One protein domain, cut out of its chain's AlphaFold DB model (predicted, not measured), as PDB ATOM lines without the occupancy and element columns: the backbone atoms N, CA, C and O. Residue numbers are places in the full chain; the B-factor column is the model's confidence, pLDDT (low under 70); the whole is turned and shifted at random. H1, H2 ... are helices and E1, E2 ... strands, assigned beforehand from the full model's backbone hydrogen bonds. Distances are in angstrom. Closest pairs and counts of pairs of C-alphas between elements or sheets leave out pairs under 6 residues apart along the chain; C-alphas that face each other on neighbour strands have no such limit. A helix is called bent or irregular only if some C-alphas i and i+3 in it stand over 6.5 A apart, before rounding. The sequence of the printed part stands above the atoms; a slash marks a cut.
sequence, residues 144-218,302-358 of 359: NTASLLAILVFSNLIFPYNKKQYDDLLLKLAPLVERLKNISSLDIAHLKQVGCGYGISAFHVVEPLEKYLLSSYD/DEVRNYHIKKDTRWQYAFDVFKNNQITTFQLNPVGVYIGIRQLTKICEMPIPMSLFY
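Overview. This is residues 144 to 218 and 302 to 358 of the 359 residues of an uncharacterized protein of Prevotella disiens (UniProt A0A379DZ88). This is a rounded ball of crossed helices with H1 at its core: H8 crosses H1 on one side, while H2b packs on H1 on the other, with H6 packed on H2b. H4 and H5 pack on H6 and on each other, and a small two-stranded ribbon, E1 and E2, lies with H3 towards one end of the longest axis, with H2a towards the other. The printed part has 132 residues with nine named helices and two named strands, in the order H1 H2 H3 E1 H4 H5 H6 H7 E2 H8 H9; the class is mostly helix, and the sheet E1 - E2 is antiparallel. It is compact, with a radius of gyration of the C-alphas of 13.8 A, and spans 39 by 30 by 24 A.

Along the chain. H1, residues 144 to 155, begins with C-alpha 144 at (100.862, 60.225, 71.496) and is 16.6 A long. H2, residues 163 to 182, was assigned as one helix by its hydrogen bonds but is bent, with C-alphas 172 and 175 7.1 A apart; its arms are H2a, residues 163 to 172, and H2b, residues 175 to 182. H3 is residues 185 to 193, E1 197 to 199, and H4 209 to 216. H5, residues 302 to 311, is 14.2 A long and H6, residues 313 to 322, 16.1 A. H7 is residues 325 to 328 and E2 330 to 332. H8, residues 334 to 348, is 20.2 A long. H9, residues 354 to 357, ends with C-alpha 357 at (98.232, 79.929, 82.192).

Arrangement. H1 and H2, the hub, touch four other helices each. H1 and H8 touch, about perpendicular at 86 degrees, the C-alphas of Ala 150 and Gly 340 closest at 3.8 A. H1 and H2b touch at a steep tilt of 60 degrees, opposite ways, closest at the C-alphas of Asn 144 and Arg 179, 5.1 A. H2b and H6 touch, closest at the C-alphas of Lys 181 and Tyr 317, 5.4 A. H5 and H6 form a helical hairpin at a steep tilt of 41 degrees; the C-alphas of Ile 309 and Trp 315 are closest, 5.2 A. H4 and H6 touch at 88 degrees, about perpendicular, the C-alphas of Leu 209 and Phe 319 closest at 5.9 A. H3 and H7 only just touch, with 3 pairs of C-alphas within 8 A, as do H8 and H9. In E1 and E2, N 198 and O 331 are 2.9 A apart and N 331 and O 198 2.8 A, within hydrogen-bond range. Every O i to N i+4 pair is within range in H1, H2a, H3, H4, H5 and H8, against 4 of 6 in H6 and 0 of 4 in H2b, which has 4 of 5 O i to N i+3 pairs within range; H7 and H9 are too short for an i+4 pair.

Size, cuts and confidence. The C-alphas farthest apart, of Lys 164 and Ala 202, are 39.4 A apart. Residues 219 to 301 are not printed, and C-alphas 218 and 302 are 14.3 A apart across this cut. Of the links that are printed whole, H1 to H2 and E1 to H4 are short and the others tight. The mean pLDDT of the printed part is 92.5, and residue 201 is under 70.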
ATOM      1  N   ASN A 144     100.186  60.349  70.202       95.25
ATOM      2  CA  ASN A 144     100.862  60.225  71.496       95.25
ATOM      3  C   ASN A 144     101.359  61.592  71.983       95.25
ATOM      4  O   ASN A 144     101.031  61.998  73.096       95.25
ATOM      5  N   THR A 145     102.091  62.336  71.145       96.06
ATOM      6  CA  THR A 145     102.606  63.667  71.514       96.06
ATOM      7  C   THR A 145     101.500  64.684  71.783       96.06
ATOM      8  O   THR A 145     101.601  65.441  72.743       96.06
ATOM      9  N   ALA A 146     100.408  64.665  71.014       95.69
ATOM     10  CA  ALA A 146      99.243  65.505  71.290       95.69
ATOM     11  C   ALA A 146      98.601  65.166  72.650       95.69
ATOM     12  O   ALA A 146      98.214  66.063  73.397       95.69
ATOM     13  N   SER A 147      98.550  63.877  73.001       96.31
ATOM     14  CA  SER A 147      98.036  63.415  74.298       96.31
ATOM     15  C   SER A 147      98.954  63.827  75.448       96.31
ATOM     16  O   SER A 147      98.471  64.265  76.486       96.31
ATOM     17  N   LEU A 148     100.273  63.773  75.251       96.75
ATOM     18  CA  LEU A 148     101.243  64.276  76.220       96.75
ATOM     19  C   LEU A 148     101.041  65.774  76.498       96.75
ATOM     20  O   LEU A 148     100.988  66.165  77.661       96.75
ATOM     21  N   LEU A 149     100.879  66.602  75.456       97.38
ATOM     22  CA  LEU A 149     100.589  68.033  75.622       97.38
ATOM     23  C   LEU A 149      99.307  68.251  76.436       97.38
ATOM     24  O   LEU A 149      99.289  69.081  77.340       97.38
ATOM     25  N   ALA A 150      98.256  67.474  76.164       97.00
ATOM     26  CA  ALA A 150      97.005  67.538  76.916       97.00
ATOM     27  C   ALA A 150      97.195  67.191  78.404       97.00
ATOM     28  O   ALA A 150      96.691  67.908  79.264       97.00
ATOM     29  N   ILE A 151      97.954  66.138  78.727       96.62
ATOM     30  CA  ILE A 151      98.203  65.745  80.124       96.62
ATOM     31  C   ILE A 151      99.105  66.754  80.855       96.62
ATOM     32  O   ILE A 151      98.863  67.040  82.026       96.62
ATOM     33  N   LEU A 152     100.090  67.354  80.178       95.25
ATOM     34  CA  LEU A 152     100.904  68.446  80.737       95.25
ATOM     35  C   LEU A 152     100.072  69.705  81.023       95.25
ATOM     36  O   LEU A 152     100.298  70.397  82.013       95.25
ATOM     37  N   VAL A 153      99.091  70.013  80.173       95.94
ATOM     38  CA  VAL A 153      98.130  71.093  80.434       95.94
ATOM     39  C   VAL A 153      97.230  70.719  81.614       95.94
ATOM     40  O   VAL A 153      97.067  71.524  82.527       95.94
ATOM     41  N   PHE A 154      96.709  69.490  81.654       95.44
ATOM     42  CA  PHE A 154      95.861  69.001  82.746       95.44
ATOM     43  C   PHE A 154      96.553  69.089  84.111       95.44
ATOM     44  O   PHE A 154      95.926  69.532  85.069       95.44
ATOM     45  N   SER A 155      97.841  68.736  84.207       92.81
ATOM     46  CA  SER A 155      98.577  68.783  85.480       92.81
ATOM     47  C   SER A 155      98.691  70.195  86.067       92.81
ATOM     48  O   SER A 155      98.908  70.344  87.266       92.81
ATOM     49  N   ASN A 156      98.532  71.224  85.235       90.25
ATOM     50  CA  ASN A 156      98.585  72.632  85.621       90.25
ATOM     51  C   ASN A 156      97.189  73.273  85.748       90.25
ATOM     52  O   ASN A 156      97.088  74.474  85.990       90.25
ATOM     53  N   LEU A 157      96.112  72.495  85.587       91.50
ATOM     54  CA  LEU A 157      94.737  72.978  85.690       91.50
ATOM     55  C   LEU A 157      94.058  72.521  86.973       91.50
ATOM     56  O   LEU A 157      94.196  71.385  87.432       91.50
ATOM     57  N   ILE A 158      93.212  73.413  87.476       91.00
ATOM     58  CA  ILE A 158      92.259  73.140  88.541       91.00
ATOM     59  C   ILE A 158      90.868  73.228  87.928       91.00
ATOM     60  O   ILE A 158      90.417  74.306  87.537       91.00
ATOM     61  N   PHE A 159      90.181  72.092  87.846       89.81
ATOM     62  CA  PHE A 159      88.791  72.066  87.405       89.81
ATOM     63  C   PHE A 159      87.867  72.420  88.581       89.81
ATOM     64  O   PHE A 159      88.056  71.878  89.675       89.81
ATOM     65  N   PRO A 160      86.850  73.284  88.386       87.06
ATOM     66  CA  PRO A 160      85.876  73.661  89.415       87.06
ATOM     67  C   PRO A 160      84.836  72.546  89.612       87.06
ATOM     68  O   PRO A 160      83.629  72.745  89.496       87.06
ATOM     69  N   TYR A 161      85.326  71.336  89.835       91.44
ATOM     70  CA  TYR A 161      84.547  70.124  89.984       91.44
ATOM     71  C   TYR A 161      84.400  69.771  91.452       91.44
ATOM     72  O   TYR A 161      85.224  70.138  92.288       91.44
ATOM     73  N   ASN A 162      83.332  69.041  91.752       92.38
ATOM     74  CA  ASN A 162      83.230  68.287  92.987       92.38
ATOM     75  C   ASN A 162      83.988  66.951  92.861       92.38
ATOM     76  O   ASN A 162      84.443  66.586  91.773       92.38
ATOM     77  N   LYS A 163      84.127  66.200  93.960       91.00
ATOM     78  CA  LYS A 163      84.970  64.991  93.972       91.00
ATOM     79  C   LYS A 163      84.503  63.930  92.969       91.00
ATOM     80  O   LYS A 163      85.319  63.325  92.280       91.00
ATOM     81  N   LYS A 164      83.187  63.757  92.821       92.62
ATOM     82  CA  LYS A 164      82.603  62.817  91.854       92.62
ATOM     83  C   LYS A 164      82.872  63.239  90.407       92.62
ATOM     84  O   LYS A 164      83.289  62.421  89.601       92.62
ATOM     85  N   GLN A 165      82.669  64.515  90.084       94.38
ATOM     86  CA  GLN A 165      82.948  65.051  88.748       94.38
ATOM     87  C   GLN A 165      84.435  64.943  88.389       94.38
ATOM     88  O   GLN A 165      84.775  64.695  87.235       94.38
ATOM     89  N   TYR A 166      85.322  65.110  89.372       94.88
ATOM     90  CA  TYR A 166      86.748  64.870  89.190       94.88
ATOM     91  C   TYR A 166      87.044  63.395  88.892       94.88
ATOM     92  O   TYR A 166      87.775  63.100  87.953       94.88
ATOM     93  N   ASP A 167      86.423  62.463  89.615       95.38
ATOM     94  CA  ASP A 167      86.558  61.032  89.322       95.38
ATOM     95  C   ASP A 167      86.074  60.676  87.909       95.38
ATOM     96  O   ASP A 167      86.751  59.938  87.191       95.38
ATOM     97  N   ASP A 168      84.947  61.247  87.481       96.12
ATOM     98  CA  ASP A 168      84.432  61.084  86.120       96.12
ATOM     99  C   ASP A 168      85.410  61.664  85.079       96.12
ATOM    100  O   ASP A 168      85.633  61.064  84.024       96.12
ATOM    101  N   LEU A 169      86.056  62.799  85.381       95.50
ATOM    102  CA  LEU A 169      87.107  63.382  84.543       95.50
ATOM    103  C   LEU A 169      88.308  62.437  84.403       95.50
ATOM    104  O   LEU A 169      88.817  62.268  83.294       95.50
ATOM    105  N   LEU A 170      88.742  61.784  85.486       96.56
ATOM    106  CA  LEU A 170      89.855  60.832  85.430       96.56
ATOM    107  C   LEU A 170      89.563  59.656  84.489       96.56
ATOM    108  O   LEU A 170      90.462  59.207  83.774       96.56
ATOM    109  N   LEU A 171      88.314  59.184  84.452       97.12
ATOM    110  CA  LEU A 171      87.873  58.137  83.527       97.12
ATOM    111  C   LEU A 171      87.837  58.637  82.078       97.12
ATOM    112  O   LEU A 171      88.308  57.943  81.177       97.12
ATOM    113  N   LYS A 172      87.337  59.860  81.851       96.06
ATOM    114  CA  LYS A 172      87.324  60.498  80.521       96.06
ATOM    115  C   LYS A 172      88.735  60.708  79.956       96.06
ATOM    116  O   LYS A 172      88.932  60.573  78.751       96.06
ATOM    117  N   LEU A 173      89.721  61.010  80.805       96.81
ATOM    118  CA  LEU A 173      91.115  61.235  80.398       96.81
ATOM    119  C   LEU A 173      91.925  59.942  80.220       96.81
ATOM    120  O   LEU A 173      92.944  59.959  79.530       96.81
ATOM    121  N   ALA A 174      91.489  58.817  80.785       96.94
ATOM    122  CA  ALA A 174      92.245  57.565  80.754       96.94
ATOM    123  C   ALA A 174      92.650  57.079  79.336       96.94
ATOM    124  O   ALA A 174      93.781  56.609  79.188       96.94
ATOM    125  N   PRO A 175      91.833  57.234  78.267       94.94
ATOM    126  CA  PRO A 175      92.260  56.932  76.897       94.94
ATOM    127  C   PRO A 175      93.425  57.797  76.394       94.94
ATOM    128  O   PRO A 175      94.287  57.292  75.674       94.94
ATOM    129  N   LEU A 176      93.490  59.081  76.777       94.44
ATOM    130  CA  LEU A 176      94.659  59.915  76.481       94.44
ATOM    131  C   LEU A 176      95.874  59.409  77.244       94.44
ATOM    132  O   LEU A 176      96.938  59.263  76.650       94.44
ATOM    133  N   VAL A 177      95.702  59.116  78.536       96.50
ATOM    134  CA  VAL A 177      96.790  58.635  79.388       96.50
ATOM    135  C   VAL A 177      97.370  57.320  78.862       96.50
ATOM    136  O   VAL A 177      98.580  57.122  78.896       96.50
ATOM    137  N   GLU A 178      96.554  56.442  78.282       97.38
ATOM    138  CA  GLU A 178      97.048  55.207  77.673       97.38
ATOM    139  C   GLU A 178      98.086  55.443  76.571       97.38
ATOM    140  O   GLU A 178      99.048  54.686  76.445       97.38
ATOM    141  N   ARG A 179      97.916  56.504  75.774       95.69
ATOM    142  CA  ARG A 179      98.823  56.840  74.667       95.69
ATOM    143  C   ARG A 179     100.219  57.232  75.170       95.69
ATOM    144  O   ARG A 179     101.190  57.112  74.421       95.69
ATOM    145  N   LEU A 180     100.348  57.622  76.444       96.00
ATOM    146  CA  LEU A 180     101.626  57.984  77.063       96.00
ATOM    147  C   LEU A 180     102.564  56.781  77.229       96.00
ATOM    148  O   LEU A 180     103.775  56.981  77.274       96.00
ATOM    149  N   LYS A 181     102.051  55.539  77.219       94.94
ATOM    150  CA  LYS A 181     102.877  54.316  77.307       94.94
ATOM    151  C   LYS A 181     103.931  54.199  76.199       94.94
ATOM    152  O   LYS A 181     104.914  53.486  76.356       94.94
ATOM    153  N   ASN A 182     103.709  54.897  75.084       92.00
ATOM    154  CA  ASN A 182     104.555  54.874  73.893       92.00
ATOM    155  C   ASN A 182     105.386  56.155  73.716       92.00
ATOM    156  O   ASN A 182     105.978  56.341  72.655       92.00
ATOM    157  N   ILE A 183     105.401  57.063  74.699       94.44
ATOM    158  CA  ILE A 183     106.201  58.290  74.616       94.44
ATOM    159  C   ILE A 183     107.675  57.959  74.819       94.44
ATOM    160  O   ILE A 183     108.083  57.416  75.845       94.44
ATOM    161  N   SER A 184     108.483  58.342  73.840       92.00
ATOM    162  CA  SER A 184     109.932  58.208  73.865       92.00
ATOM    163  C   SER A 184     110.625  59.554  74.084       92.00
ATOM    164  O   SER A 184     110.055  60.632  73.909       92.00
ATOM    165  N   SER A 185     111.917  59.501  74.399       89.81
ATOM    166  CA  SER A 185     112.785  60.683  74.424       89.81
ATOM    167  C   SER A 185     112.837  61.418  73.073       89.81
ATOM    168  O   SER A 185     112.969  62.641  73.024       89.81
ATOM    169  N   LEU A 186     112.698  60.688  71.958       92.12
ATOM    170  CA  LEU A 186     112.655  61.286  70.624       92.12
ATOM    171  C   LEU A 186     111.399  62.145  70.439       92.12
ATOM    172  O   LEU A 186     111.494  63.234  69.880       92.12
ATOM    173  N   ASP A 187     110.254  61.703  70.959       94.75
ATOM    174  CA  ASP A 187     109.000  62.462  70.898       94.75
ATOM    175  C   ASP A 187     109.118  63.810  71.622       94.75
ATOM    176  O   ASP A 187     108.664  64.840  71.126       94.75
ATOM    177  N   ILE A 188     109.790  63.828  72.776       92.19
ATOM    178  CA  ILE A 188     110.006  65.048  73.566       92.19
ATOM    179  C   ILE A 188     110.978  65.992  72.849       92.19
ATOM    180  O   ILE A 188     110.763  67.206  72.811       92.19
ATOM    181  N   ALA A 189     112.048  65.450  72.261       91.62
ATOM    182  CA  ALA A 189     112.978  66.231  71.450       91.62
ATOM    183  C   ALA A 189     112.282  66.833  70.217       91.62
ATOM    184  O   ALA A 189     112.477  68.012  69.919       91.62
ATOM    185  N   HIS A 190     111.418  66.059  69.557       94.56
ATOM    186  CA  HIS A 190     110.608  66.518  68.431       94.56
ATOM    187  C   HIS A 190     109.650  67.639  68.842       94.56
ATOM    188  O   HIS A 190     109.618  68.669  68.178       94.56
ATOM    189  N   LEU A 191     108.951  67.513  69.979       96.06
ATOM    190  CA  LEU A 191     108.082  68.572  70.518       96.06
ATOM    191  C   LEU A 191     108.824  69.898  70.744       96.06
ATOM    192  O   LEU A 191     108.280  70.966  70.457       96.06
ATOM    193  N   LYS A 192     110.075  69.843  71.219       93.19
ATOM    194  CA  LYS A 192     110.946  71.026  71.332       93.19
ATOM    195  C   LYS A 192     111.302  71.582  69.951       93.19
ATOM    196  O   LYS A 192     111.193  72.783  69.729       93.19
ATOM    197  N   GLN A 193     111.684  70.712  69.016       94.06
ATOM    198  CA  GLN A 193     112.079  71.095  67.658       94.06
ATOM    199  C   GLN A 193     110.944  71.769  66.876       94.06
ATOM    200  O   GLN A 193     111.193  72.744  66.171       94.06
ATOM    201  N   VAL A 194     109.712  71.265  66.982       95.56
ATOM    202  CA  VAL A 194     108.556  71.840  66.275       95.56
ATOM    203  C   VAL A 194     107.960  73.055  66.978       95.56
ATOM    204  O   VAL A 194     107.071  73.677  66.417       95.56
ATOM    205  N   GLY A 195     108.448  73.417  68.170       94.94
ATOM    206  CA  GLY A 195     108.024  74.628  68.867       94.94
ATOM    207  C   GLY A 195     106.779  74.466  69.744       94.94
ATOM    208  O   GLY A 195     106.046  75.434  69.916       94.94
ATOM    209  N   CYS A 196     106.535  73.294  70.340       96.50
ATOM    210  CA  CYS A 196     105.498  73.120  71.375       96.50
ATOM    211  C   CYS A 196     105.970  73.514  72.785       96.50
ATOM    212  O   CYS A 196     105.194  73.546  73.737       96.50
ATOM    213  N   GLY A 197     107.258  73.771  72.952       92.94
ATOM    214  CA  GLY A 197     107.837  74.094  74.240       92.94
ATOM    215  C   GLY A 197     109.339  74.235  74.140       92.94
ATOM    216  O   GLY A 197     109.939  74.032  73.086       92.94
ATOM    217  N   TYR A 198     109.946  74.585  75.257       88.12
ATOM    218  CA  TYR A 198     111.385  74.719  75.393       88.12
ATOM    219  C   TYR A 198     111.861  73.850  76.547       88.12
ATOM    220  O   TYR A 198     111.080  73.355  77.355       88.12
ATOM    221  N   GLY A 199     113.163  73.612  76.609       80.12
ATOM    222  CA  GLY A 199     113.734  72.933  77.753       80.12
ATOM    223  C   GLY A 199     115.166  73.336  77.982       80.12
ATOM    224  O   GLY A 199     115.933  73.475  77.031       80.12
ATOM    225  N   ILE A 200     115.517  73.505  79.250       71.00
ATOM    226  CA  ILE A 200     116.883  73.779  79.670       71.00
ATOM    227  C   ILE A 200     117.327  72.560  80.465       71.00
ATOM    228  O   ILE A 200     116.841  72.333  81.566       71.00
ATOM    229  N   SER A 201     118.239  71.760  79.909       69.88
ATOM    230  CA  SER A 201     118.629  70.458  80.478       69.88
ATOM    231  C   SER A 201     119.158  70.520  81.918       69.88
ATOM    232  O   SER A 201     119.224  69.488  82.574       69.88
ATOM    233  N   ALA A 202     119.546  71.705  82.400       71.06
ATOM    234  CA  ALA A 202     120.045  71.934  83.755       71.06
ATOM    235  C   ALA A 202     118.949  72.275  84.787       71.06
ATOM    236  O   ALA A 202     119.240  72.289  85.979       71.06
ATOM    237  N   PHE A 203     117.718  72.567  84.354       73.62
ATOM    238  CA  PHE A 203     116.633  72.993  85.238       73.62
ATOM    239  C   PHE A 203     115.432  72.066  85.092       73.62
ATOM    240  O   PHE A 203     114.787  72.013  84.044       73.62
ATOM    241  N   HIS A 204     115.125  71.351  86.173       77.12
ATOM    242  CA  HIS A 204     113.864  70.637  86.306       77.12
ATOM    243  C   HIS A 204     112.762  71.671  86.568       77.12
ATOM    244  O   HIS A 204     112.743  72.321  87.607       77.12
ATOM    245  N   VAL A 205     111.905  71.868  85.574       76.50
ATOM    246  CA  VAL A 205     110.785  72.821  85.553       76.50
ATOM    247  C   VAL A 205     109.433  72.126  85.719       76.50
ATOM    248  O   VAL A 205     108.437  72.789  85.991       76.50
ATOM    249  N   VAL A 206     109.402  70.800  85.563       76.94
ATOM    250  CA  VAL A 206     108.226  69.956  85.776       76.94
ATOM    251  C   VAL A 206     108.494  69.014  86.949       76.94
ATOM    252  O   VAL A 206     109.442  68.229  86.925       76.94
ATOM    253  N   GLU A 207     107.656  69.120  87.977       85.62
ATOM    254  CA  GLU A 207     107.636  68.230  89.143       85.62
ATOM    255  C   GLU A 207     106.960  66.881  88.815       85.62
ATOM    256  O   GLU A 207     106.234  66.770  87.819       85.62
ATOM    257  N   PRO A 208     107.141  65.842  89.650       91.00
ATOM    258  CA  PRO A 208     106.330  64.633  89.570       91.00
ATOM    259  C   PRO A 208     104.831  64.960  89.576       91.00
ATOM    260  O   PRO A 208     104.377  65.857  90.292       91.00
ATOM    261  N   LEU A 209     104.051  64.211  88.792       94.12
ATOM    262  CA  LEU A 209     102.615  64.448  88.639       94.12
ATOM    263  C   LEU A 209     101.880  64.390  89.987       94.12
ATOM    264  O   LEU A 209     100.964  65.170  90.229       94.12
ATOM    265  N   GLU A 210     102.319  63.511  90.884       95.44
ATOM    266  CA  GLU A 210     101.809  63.375  92.246       95.44
ATOM    267  C   GLU A 210     101.839  64.709  93.000       95.44
ATOM    268  O   GLU A 210     100.852  65.079  93.635       95.44
ATOM    269  N   LYS A 211     102.936  65.468  92.883       93.25
ATOM    270  CA  LYS A 211     103.083  66.762  93.556       93.25
ATOM    271  C   LYS A 211     102.177  67.827  92.965       93.25
ATOM    272  O   LYS A 211     101.555  68.573  93.721       93.25
ATOM    273  N   TYR A 212     102.066  67.884  91.636       92.50
ATOM    274  CA  TYR A 212     101.120  68.790  90.985       92.50
ATOM    275  C   TYR A 212      99.703  68.528  91.478       92.50
ATOM    276  O   TYR A 212      99.035  69.448  91.938       92.50
ATOM    277  N   LEU A 213      99.277  67.268  91.465       94.69
ATOM    278  CA  LEU A 213      97.939  66.873  91.887       94.69
ATOM    279  C   LEU A 213      97.690  67.164  93.372       94.69
ATOM    280  O   LEU A 213      96.652  67.737  93.697       94.69
ATOM    281  N   LEU A 214      98.646  66.860  94.256       93.69
ATOM    282  CA  LEU A 214      98.569  67.203  95.681       93.69
ATOM    283  C   LEU A 214      98.433  68.707  95.916       93.69
ATOM    284  O   LEU A 214      97.672  69.117  96.784       93.69
ATOM    285  N   SER A 215      99.161  69.527  95.159       91.62
ATOM    286  CA  SER A 215      99.110  70.985  95.307       91.62
ATOM    287  C   SER A 215      97.829  71.597  94.726       91.62
ATOM    288  O   SER A 215      97.215  72.458  95.352       91.62
ATOM    289  N   SER A 216      97.401  71.128  93.553       91.69
ATOM    290  CA  SER A 216      96.260  71.656  92.796       91.69
ATOM    291  C   SER A 216      94.909  71.184  93.332       91.69
ATOM    292  O   SER A 216      93.902  71.859  93.124       91.69
ATOM    293  N   TYR A 217      94.878  70.037  94.015       94.94
ATOM    294  CA  TYR A 217      93.672  69.418  94.569       94.94
ATOM    295  C   TYR A 217      93.869  69.021  96.044       94.94
ATOM    296  O   TYR A 217      93.469  67.936  96.479       94.94
ATOM    297  N   ASP A 218      94.506  69.901  96.825       94.75
ATOM    298  CA  ASP A 218      94.947  69.630  98.200       94.75
ATOM    299  C   ASP A 218      93.823  69.250  99.170       94.75
ATOM    300  O   ASP A 218      94.095  68.679 100.225       94.75
ATOM    301  N   ASP A 302     102.404  58.646  97.038       97.12
ATOM    302  CA  ASP A 302     102.031  57.274  96.684       97.12
ATOM    303  C   ASP A 302     100.526  57.021  96.833       97.12
ATOM    304  O   ASP A 302      99.938  56.314  96.015       97.12
ATOM    305  N   GLU A 303      99.866  57.617  97.827       98.00
ATOM    306  CA  GLU A 303      98.410  57.521  97.973       98.00
ATOM    307  C   GLU A 303      97.671  58.229  96.842       98.00
ATOM    308  O   GLU A 303      96.697  57.683  96.323       98.00
ATOM    309  N   VAL A 304      98.157  59.391  96.393       97.38
ATOM    310  CA  VAL A 304      97.608  60.065  95.207       97.38
ATOM    311  C   VAL A 304      97.805  59.218  93.960       97.38
ATOM    312  O   VAL A 304      96.850  59.024  93.203       97.38
ATOM    313  N   ARG A 305      98.994  58.647  93.756       97.75
ATOM    314  CA  ARG A 305      99.237  57.724  92.641       97.75
ATOM    315  C   ARG A 305      98.262  56.542  92.677       97.75
ATOM    316  O   ARG A 305      97.575  56.265  91.692       97.75
ATOM    317  N   ASN A 306      98.158  55.882  93.828       98.12
ATOM    318  CA  ASN A 306      97.296  54.720  94.024       98.12
ATOM    319  C   ASN A 306      95.812  55.062  93.853       98.12
ATOM    320  O   ASN A 306      95.066  54.250  93.308       98.12
ATOM    321  N   TYR A 307      95.383  56.260  94.261       97.69
ATOM    322  CA  TYR A 307      94.024  56.749  94.032       97.69
ATOM    323  C   TYR A 307      93.676  56.728  92.542       97.69
ATOM    324  O   TYR A 307      92.686  56.113  92.150       97.69
ATOM    325  N   HIS A 308      94.518  57.335  91.705       97.94
ATOM    326  CA  HIS A 308      94.296  57.430  90.262       97.94
ATOM    327  C   HIS A 308      94.355  56.062  89.577       97.94
ATOM    328  O   HIS A 308      93.472  55.737  88.787       97.94
ATOM    329  N   ILE A 309      95.342  55.229  89.925       98.19
ATOM    330  CA  ILE A 309      95.475  53.869  89.375       98.19
ATOM    331  C   ILE A 309      94.271  53.000  89.750       98.19
ATOM    332  O   ILE A 309      93.801  52.206  88.938       98.19
ATOM    333  N   LYS A 310      93.740  53.154  90.970       97.94
ATOM    334  CA  LYS A 310      92.532  52.444  91.404       97.94
ATOM    335  C   LYS A 310      91.291  52.898  90.632       97.94
ATOM    336  O   LYS A 310      90.386  52.087  90.449       97.94
ATOM    337  N   LYS A 311      91.227  54.164  90.199       97.00
ATOM    338  CA  LYS A 311      90.153  54.654  89.319       97.00
ATOM    339  C   LYS A 311      90.269  54.057  87.923       97.00
ATOM    340  O   LYS A 311      89.280  53.546  87.410       97.00
ATOM    341  N   ASP A 312      91.462  54.087  87.342       98.12
ATOM    342  CA  ASP A 312      91.766  53.400  86.090       98.12
ATOM    343  C   ASP A 312      93.261  53.076  86.013       98.12
ATOM    344  O   ASP A 312      94.116  53.955  86.150       98.12
ATOM    345  N   THR A 313      93.591  51.811  85.745       98.12
ATOM    346  CA  THR A 313      94.977  51.321  85.749       98.12
ATOM    347  C   THR A 313      95.876  52.025  84.735       98.12
ATOM    348  O   THR A 313      97.093  52.045  84.905       98.12
ATOM    349  N   ARG A 314      95.300  52.630  83.685       98.31
ATOM    350  CA  ARG A 314      96.054  53.365  82.663       98.31
ATOM    351  C   ARG A 314      96.761  54.589  83.237       98.31
ATOM    352  O   ARG A 314      97.792  54.967  82.694       98.31
ATOM    353  N   TRP A 315      96.292  55.158  84.352       98.19
ATOM    354  CA  TRP A 315      96.938  56.310  84.993       98.19
ATOM    355  C   TRP A 315      98.403  56.083  85.370       98.19
ATOM    356  O   TRP A 315      99.167  57.045  85.409       98.19
ATOM    357  N   GLN A 316      98.822  54.826  85.548       97.56
ATOM    358  CA  GLN A 316     100.224  54.455  85.743       97.56
ATOM    359  C   GLN A 316     101.145  55.083  84.679       97.56
ATOM    360  O   GLN A 316     102.194  55.625  85.020       97.56
ATOM    361  N   TYR A 317     100.718  55.115  83.410       97.50
ATOM    362  CA  TYR A 317     101.527  55.661  82.317       97.50
ATOM    363  C   TYR A 317     101.784  57.167  82.445       97.50
ATOM    364  O   TYR A 317     102.861  57.630  82.073       97.50
ATOM    365  N   ALA A 318     100.841  57.943  82.992       96.56
ATOM    366  CA  ALA A 318     101.072  59.365  83.243       96.56
ATOM    367  C   ALA A 318     102.133  59.566  84.331       96.56
ATOM    368  O   ALA A 318     103.074  60.332  84.132       96.56
ATOM    369  N   PHE A 319     102.028  58.843  85.450       96.12
ATOM    370  CA  PHE A 319     103.010  58.943  86.533       96.12
ATOM    371  C   PHE A 319     104.413  58.519  86.091       96.12
ATOM    372  O   PHE A 319     105.395  59.154  86.470       96.12
ATOM    373  N   ASP A 320     104.523  57.488  85.253       94.44
ATOM    374  CA  ASP A 320     105.818  57.032  84.745       94.44
ATOM    375  C   ASP A 320     106.446  58.032  83.768       94.44
ATOM    376  O   ASP A 320     107.644  58.308  83.851       94.44
ATOM    377  N   VAL A 321     105.649  58.645  82.886       93.31
ATOM    378  CA  VAL A 321     106.152  59.655  81.943       93.31
ATOM    379  C   VAL A 321     106.648  60.910  82.660       93.31
ATOM    380  O   VAL A 321     107.689  61.445  82.283       93.31
ATOM    381  N   PHE A 322     105.982  61.358  83.727       92.19
ATOM    382  CA  PHE A 322     106.422  62.536  84.488       92.19
ATOM    383  C   PHE A 322     107.727  62.310  85.267       92.19
ATOM    384  O   PHE A 322     108.409  63.273  85.606       92.19
ATOM    385  N   LYS A 323     108.132  61.053  85.489       88.19
ATOM    386  CA  LYS A 323     109.448  60.711  86.057       88.19
ATOM    387  C   LYS A 323     110.579  60.750  85.026       88.19
ATOM    388  O   LYS A 323     111.747  60.655  85.397       88.19
ATOM    389  N   ASN A 324     110.270  60.873  83.734       85.00
ATOM    390  CA  ASN A 324     111.290  60.967  82.697       85.00
ATOM    391  C   ASN A 324     112.010  62.323  82.776       85.00
ATOM    392  O   ASN A 324     111.397  63.377  82.598       85.00
ATOM    393  N   ASN A 325     113.335  62.304  82.940       80.50
ATOM    394  CA  ASN A 325     114.157  63.516  83.029       80.50
ATOM    395  C   ASN A 325     113.939  64.498  81.860       80.50
ATOM    396  O   ASN A 325     113.990  65.716  82.041       80.50
ATOM    397  N   GLN A 326     113.653  64.010  80.651       81.38
ATOM    398  CA  GLN A 326     113.385  64.897  79.519       81.38
ATOM    399  C   GLN A 326     112.043  65.629  79.619       81.38
ATOM    400  O   GLN A 326     111.954  66.756  79.132       81.38
ATOM    401  N   ILE A 327     111.041  65.030  80.273       85.56
ATOM    402  CA  ILE A 327     109.773  65.691  80.610       85.56
ATOM    403  C   ILE A 327     109.993  66.699  81.726       85.56
ATOM    404  O   ILE A 327     109.565  67.839  81.597       85.56
ATOM    405  N   THR A 328     110.740  66.323  82.768       83.25
ATOM    406  CA  THR A 328     111.007  67.233  83.895       83.25
ATOM    407  C   THR A 328     111.708  68.530  83.469       83.25
ATOM    408  O   THR A 328     111.626  69.533  84.161       83.25
ATOM    409  N   THR A 329     112.377  68.538  82.312       86.25
ATOM    410  CA  THR A 329     113.069  69.706  81.739       86.25
ATOM    411  C   THR A 329     112.302  70.354  80.582       86.25
ATOM    412  O   THR A 329     112.864  71.196  79.887       86.25
ATOM    413  N   PHE A 330     111.060  69.947  80.306       90.69
ATOM    414  CA  PHE A 330     110.250  70.442  79.193       90.69
ATOM    415  C   PHE A 330     109.120  71.342  79.694       90.69
ATOM    416  O   PHE A 330     108.200  70.888  80.365       90.69
ATOM    417  N   GLN A 331     109.172  72.617  79.321       90.81
ATOM    418  CA  GLN A 331     108.146  73.604  79.625       90.81
ATOM    419  C   GLN A 331     107.359  73.949  78.363       90.81
ATOM    420  O   GLN A 331     107.936  74.260  77.318       90.81
ATOM    421  N   LEU A 332     106.031  73.921  78.471       94.38
ATOM    422  CA  LEU A 332     105.153  74.322  77.378       94.38
ATOM    423  C   LEU A 332     105.289  75.822  77.094       94.38
ATOM    424  O   LEU A 332     105.336  76.648  78.005       94.38
ATOM    425  N   ASN A 333     105.315  76.172  75.811       95.00
ATOM    426  CA  ASN A 333     105.127  77.552  75.364       95.00
ATOM    427  C   ASN A 333     103.628  77.801  75.060       95.00
ATOM    428  O   ASN A 333     102.834  76.858  75.137       95.00
ATOM    429  N   PRO A 334     103.211  79.025  74.679       96.44
ATOM    430  CA  PRO A 334     101.802  79.305  74.386       96.44
ATOM    431  C   PRO A 334     101.157  78.408  73.336       96.44
ATOM    432  O   PRO A 334      99.992  78.046  73.479       96.44
ATOM    433  N   VAL A 335     101.907  77.981  72.320       97.00
ATOM    434  CA  VAL A 335     101.375  77.098  71.279       97.00
ATOM    435  C   VAL A 335     101.183  75.675  71.808       97.00
ATOM    436  O   VAL A 335     100.142  75.069  71.570       97.00
ATOM    437  N   GLY A 336     102.129  75.149  72.592       97.31
ATOM    438  CA  GLY A 336     101.979  73.852  73.258       97.31
ATOM    439  C   GLY A 336     100.818  73.819  74.248       97.31
ATOM    440  O   GLY A 336     100.040  72.862  74.243       97.31
ATOM    441  N   VAL A 337     100.660  74.883  75.044       97.44
ATOM    442  CA  VAL A 337      99.510  75.054  75.948       97.44
ATOM    443  C   VAL A 337      98.209  75.071  75.151       97.44
ATOM    444  O   VAL A 337      97.289  74.327  75.478       97.44
ATOM    445  N   TYR A 338      98.136  75.856  74.072       97.06
ATOM    446  CA  TYR A 338      96.950  75.930  73.219       97.06
ATOM    447  C   TYR A 338      96.551  74.563  72.650       97.06
ATOM    448  O   TYR A 338      95.396  74.156  72.764       97.06
ATOM    449  N   ILE A 339      97.507  73.818  72.085       97.06
ATOM    450  CA  ILE A 339      97.249  72.484  71.524       97.06
ATOM    451  C   ILE A 339      96.735  71.531  72.613       97.06
ATOM    452  O   ILE A 339      95.761  70.814  72.380       97.06
ATOM    453  N   GLY A 340      97.339  71.540  73.806       97.12
ATOM    454  CA  GLY A 340      96.875  70.720  74.929       97.12
ATOM    455  C   GLY A 340      95.475  71.115  75.420       97.12
ATOM    456  O   GLY A 340      94.627  70.243  75.606       97.12
ATOM    457  N   ILE A 341      95.191  72.418  75.541       96.50
ATOM    458  CA  ILE A 341      93.867  72.965  75.885       96.50
ATOM    459  C   ILE A 341      92.794  72.473  74.915       96.50
ATOM    460  O   ILE A 341      91.721  72.058  75.353       96.50
ATOM    461  N   ARG A 342      93.067  72.486  73.605       94.12
ATOM    462  CA  ARG A 342      92.106  72.014  72.597       94.12
ATOM    463  C   ARG A 342      91.729  70.554  72.806       94.12
ATOM    464  O   ARG A 342      90.548  70.217  72.776       94.12
ATOM    465  N   GLN A 343      92.725  69.699  73.028       93.62
ATOM    466  CA  GLN A 343      92.499  68.274  73.265       93.62
ATOM    467  C   GLN A 343      91.660  68.051  74.526       93.62
ATOM    468  O   GLN A 343      90.690  67.296  74.506       93.62
ATOM    469  N   LEU A 344      91.977  68.772  75.605       94.62
ATOM    470  CA  LEU A 344      91.195  68.709  76.836       94.62
ATOM    471  C   LEU A 344      89.775  69.251  76.659       94.62
ATOM    472  O   LEU A 344      88.846  68.650  77.182       94.62
ATOM    473  N   THR A 345      89.586  70.333  75.905       93.50
ATOM    474  CA  THR A 345      88.271  70.956  75.680       93.50
ATOM    475  C   THR A 345      87.309  69.981  75.003       93.50
ATOM    476  O   THR A 345      86.152  69.883  75.407       93.50
ATOM    477  N   LYS A 346      87.798  69.190  74.037       90.38
ATOM    478  CA  LYS A 346      87.008  68.143  73.370       90.38
ATOM    479  C   LYS A 346      86.564  67.031  74.317       90.38
ATOM    480  O   LYS A 346      85.442  66.560  74.214       90.38
ATOM    481  N   ILE A 347      87.429  66.623  75.242       90.94
ATOM    482  CA  ILE A 347      87.149  65.523  76.181       90.94
ATOM    483  C   ILE A 347      86.294  65.987  77.361       90.94
ATOM    484  O   ILE A 347      85.410  65.268  77.828       90.94
ATOM    485  N   CYS A 348      86.575  67.186  77.865       88.44
ATOM    486  CA  CYS A 348      85.854  67.773  78.987       88.44
ATOM    487  C   CYS A 348      84.497  68.341  78.565       88.44
ATOM    488  O   CYS A 348      83.676  68.589  79.443       88.44
ATOM    489  N   GLU A 349      84.279  68.555  77.262       88.19
ATOM    490  CA  GLU A 349      83.087  69.204  76.698       88.19
ATOM    491  C   GLU A 349      82.843  70.596  77.315       88.19
ATOM    492  O   GLU A 349      81.712  71.045  77.484       88.19
ATOM    493  N   MET A 350      83.929  71.286  77.676       88.00
ATOM    494  CA  MET A 350      83.904  72.593  78.331       88.00
ATOM    495  C   MET A 350      85.069  73.453  77.832       88.00
ATOM    496  O   MET A 350      86.194  72.952  77.772       88.00
ATOM    497  N   PRO A 351      84.836  74.743  77.521       90.00
ATOM    498  CA  PRO A 351      85.900  75.653  77.115       90.00
ATOM    499  C   PRO A 351      86.901  75.888  78.250       90.00
ATOM    500  O   PRO A 351      86.516  76.219  79.372       90.00
ATOM    501  N   ILE A 352      88.192  75.772  77.938       93.62
ATOM    502  CA  ILE A 352      89.285  76.072  78.868       93.62
ATOM    503  C   ILE A 352      89.997  77.341  78.375       93.62
ATOM    504  O   ILE A 352      90.658  77.302  77.334       93.62
ATOM    505  N   PRO A 353      89.871  78.480  79.078       91.75
ATOM    506  CA  PRO A 353      90.480  79.724  78.635       91.75
ATOM    507  C   PRO A 353      92.001  79.691  78.818       91.75
ATOM    508  O   PRO A 353      92.515  79.351  79.882       91.75
ATOM    509  N   MET A 354      92.729  80.118  77.783       90.94
ATOM    510  CA  MET A 354      94.194  80.188  77.806       90.94
ATOM    511  C   MET A 354      94.729  81.132  78.896       90.94
ATOM    512  O   MET A 354      95.830  80.919  79.398       90.94
ATOM    513  N   SER A 355      93.952  82.143  79.303       90.31
ATOM    514  CA  SER A 355      94.343  83.100  80.347       90.31
ATOM    515  C   SER A 355      94.689  82.442  81.684       90.31
ATOM    516  O   SER A 355      95.472  83.017  82.428       90.31
ATOM    517  N   LEU A 356      94.197  81.227  81.964       89.81
ATOM    518  CA  LEU A 356      94.533  80.469  83.176       89.81
ATOM    519  C   LEU A 356      96.033  80.158  83.313       89.81
ATOM    520  O   LEU A 356      96.491  79.887  84.418       89.81
ATOM    521  N   PHE A 357      96.794  80.216  82.218       89.00
ATOM    522  CA  PHE A 357      98.232  79.929  82.192       89.00
ATOM    523  C   PHE A 357      99.115  81.187  82.230       89.00
ATOM    524  O   PHE A 357     100.339  81.062  82.248       89.00
ATOM    525  N   TYR A 358      98.520  82.386  82.222       85.31
ATOM    526  CA  TYR A 358      99.234  83.662  82.055       85.31
ATOM    527  C   TYR A 358      98.801  84.739  83.067       85.31
ATOM    528  O   TYR A 358      98.752  85.918  82.715       85.31
TER     529      TYR A 358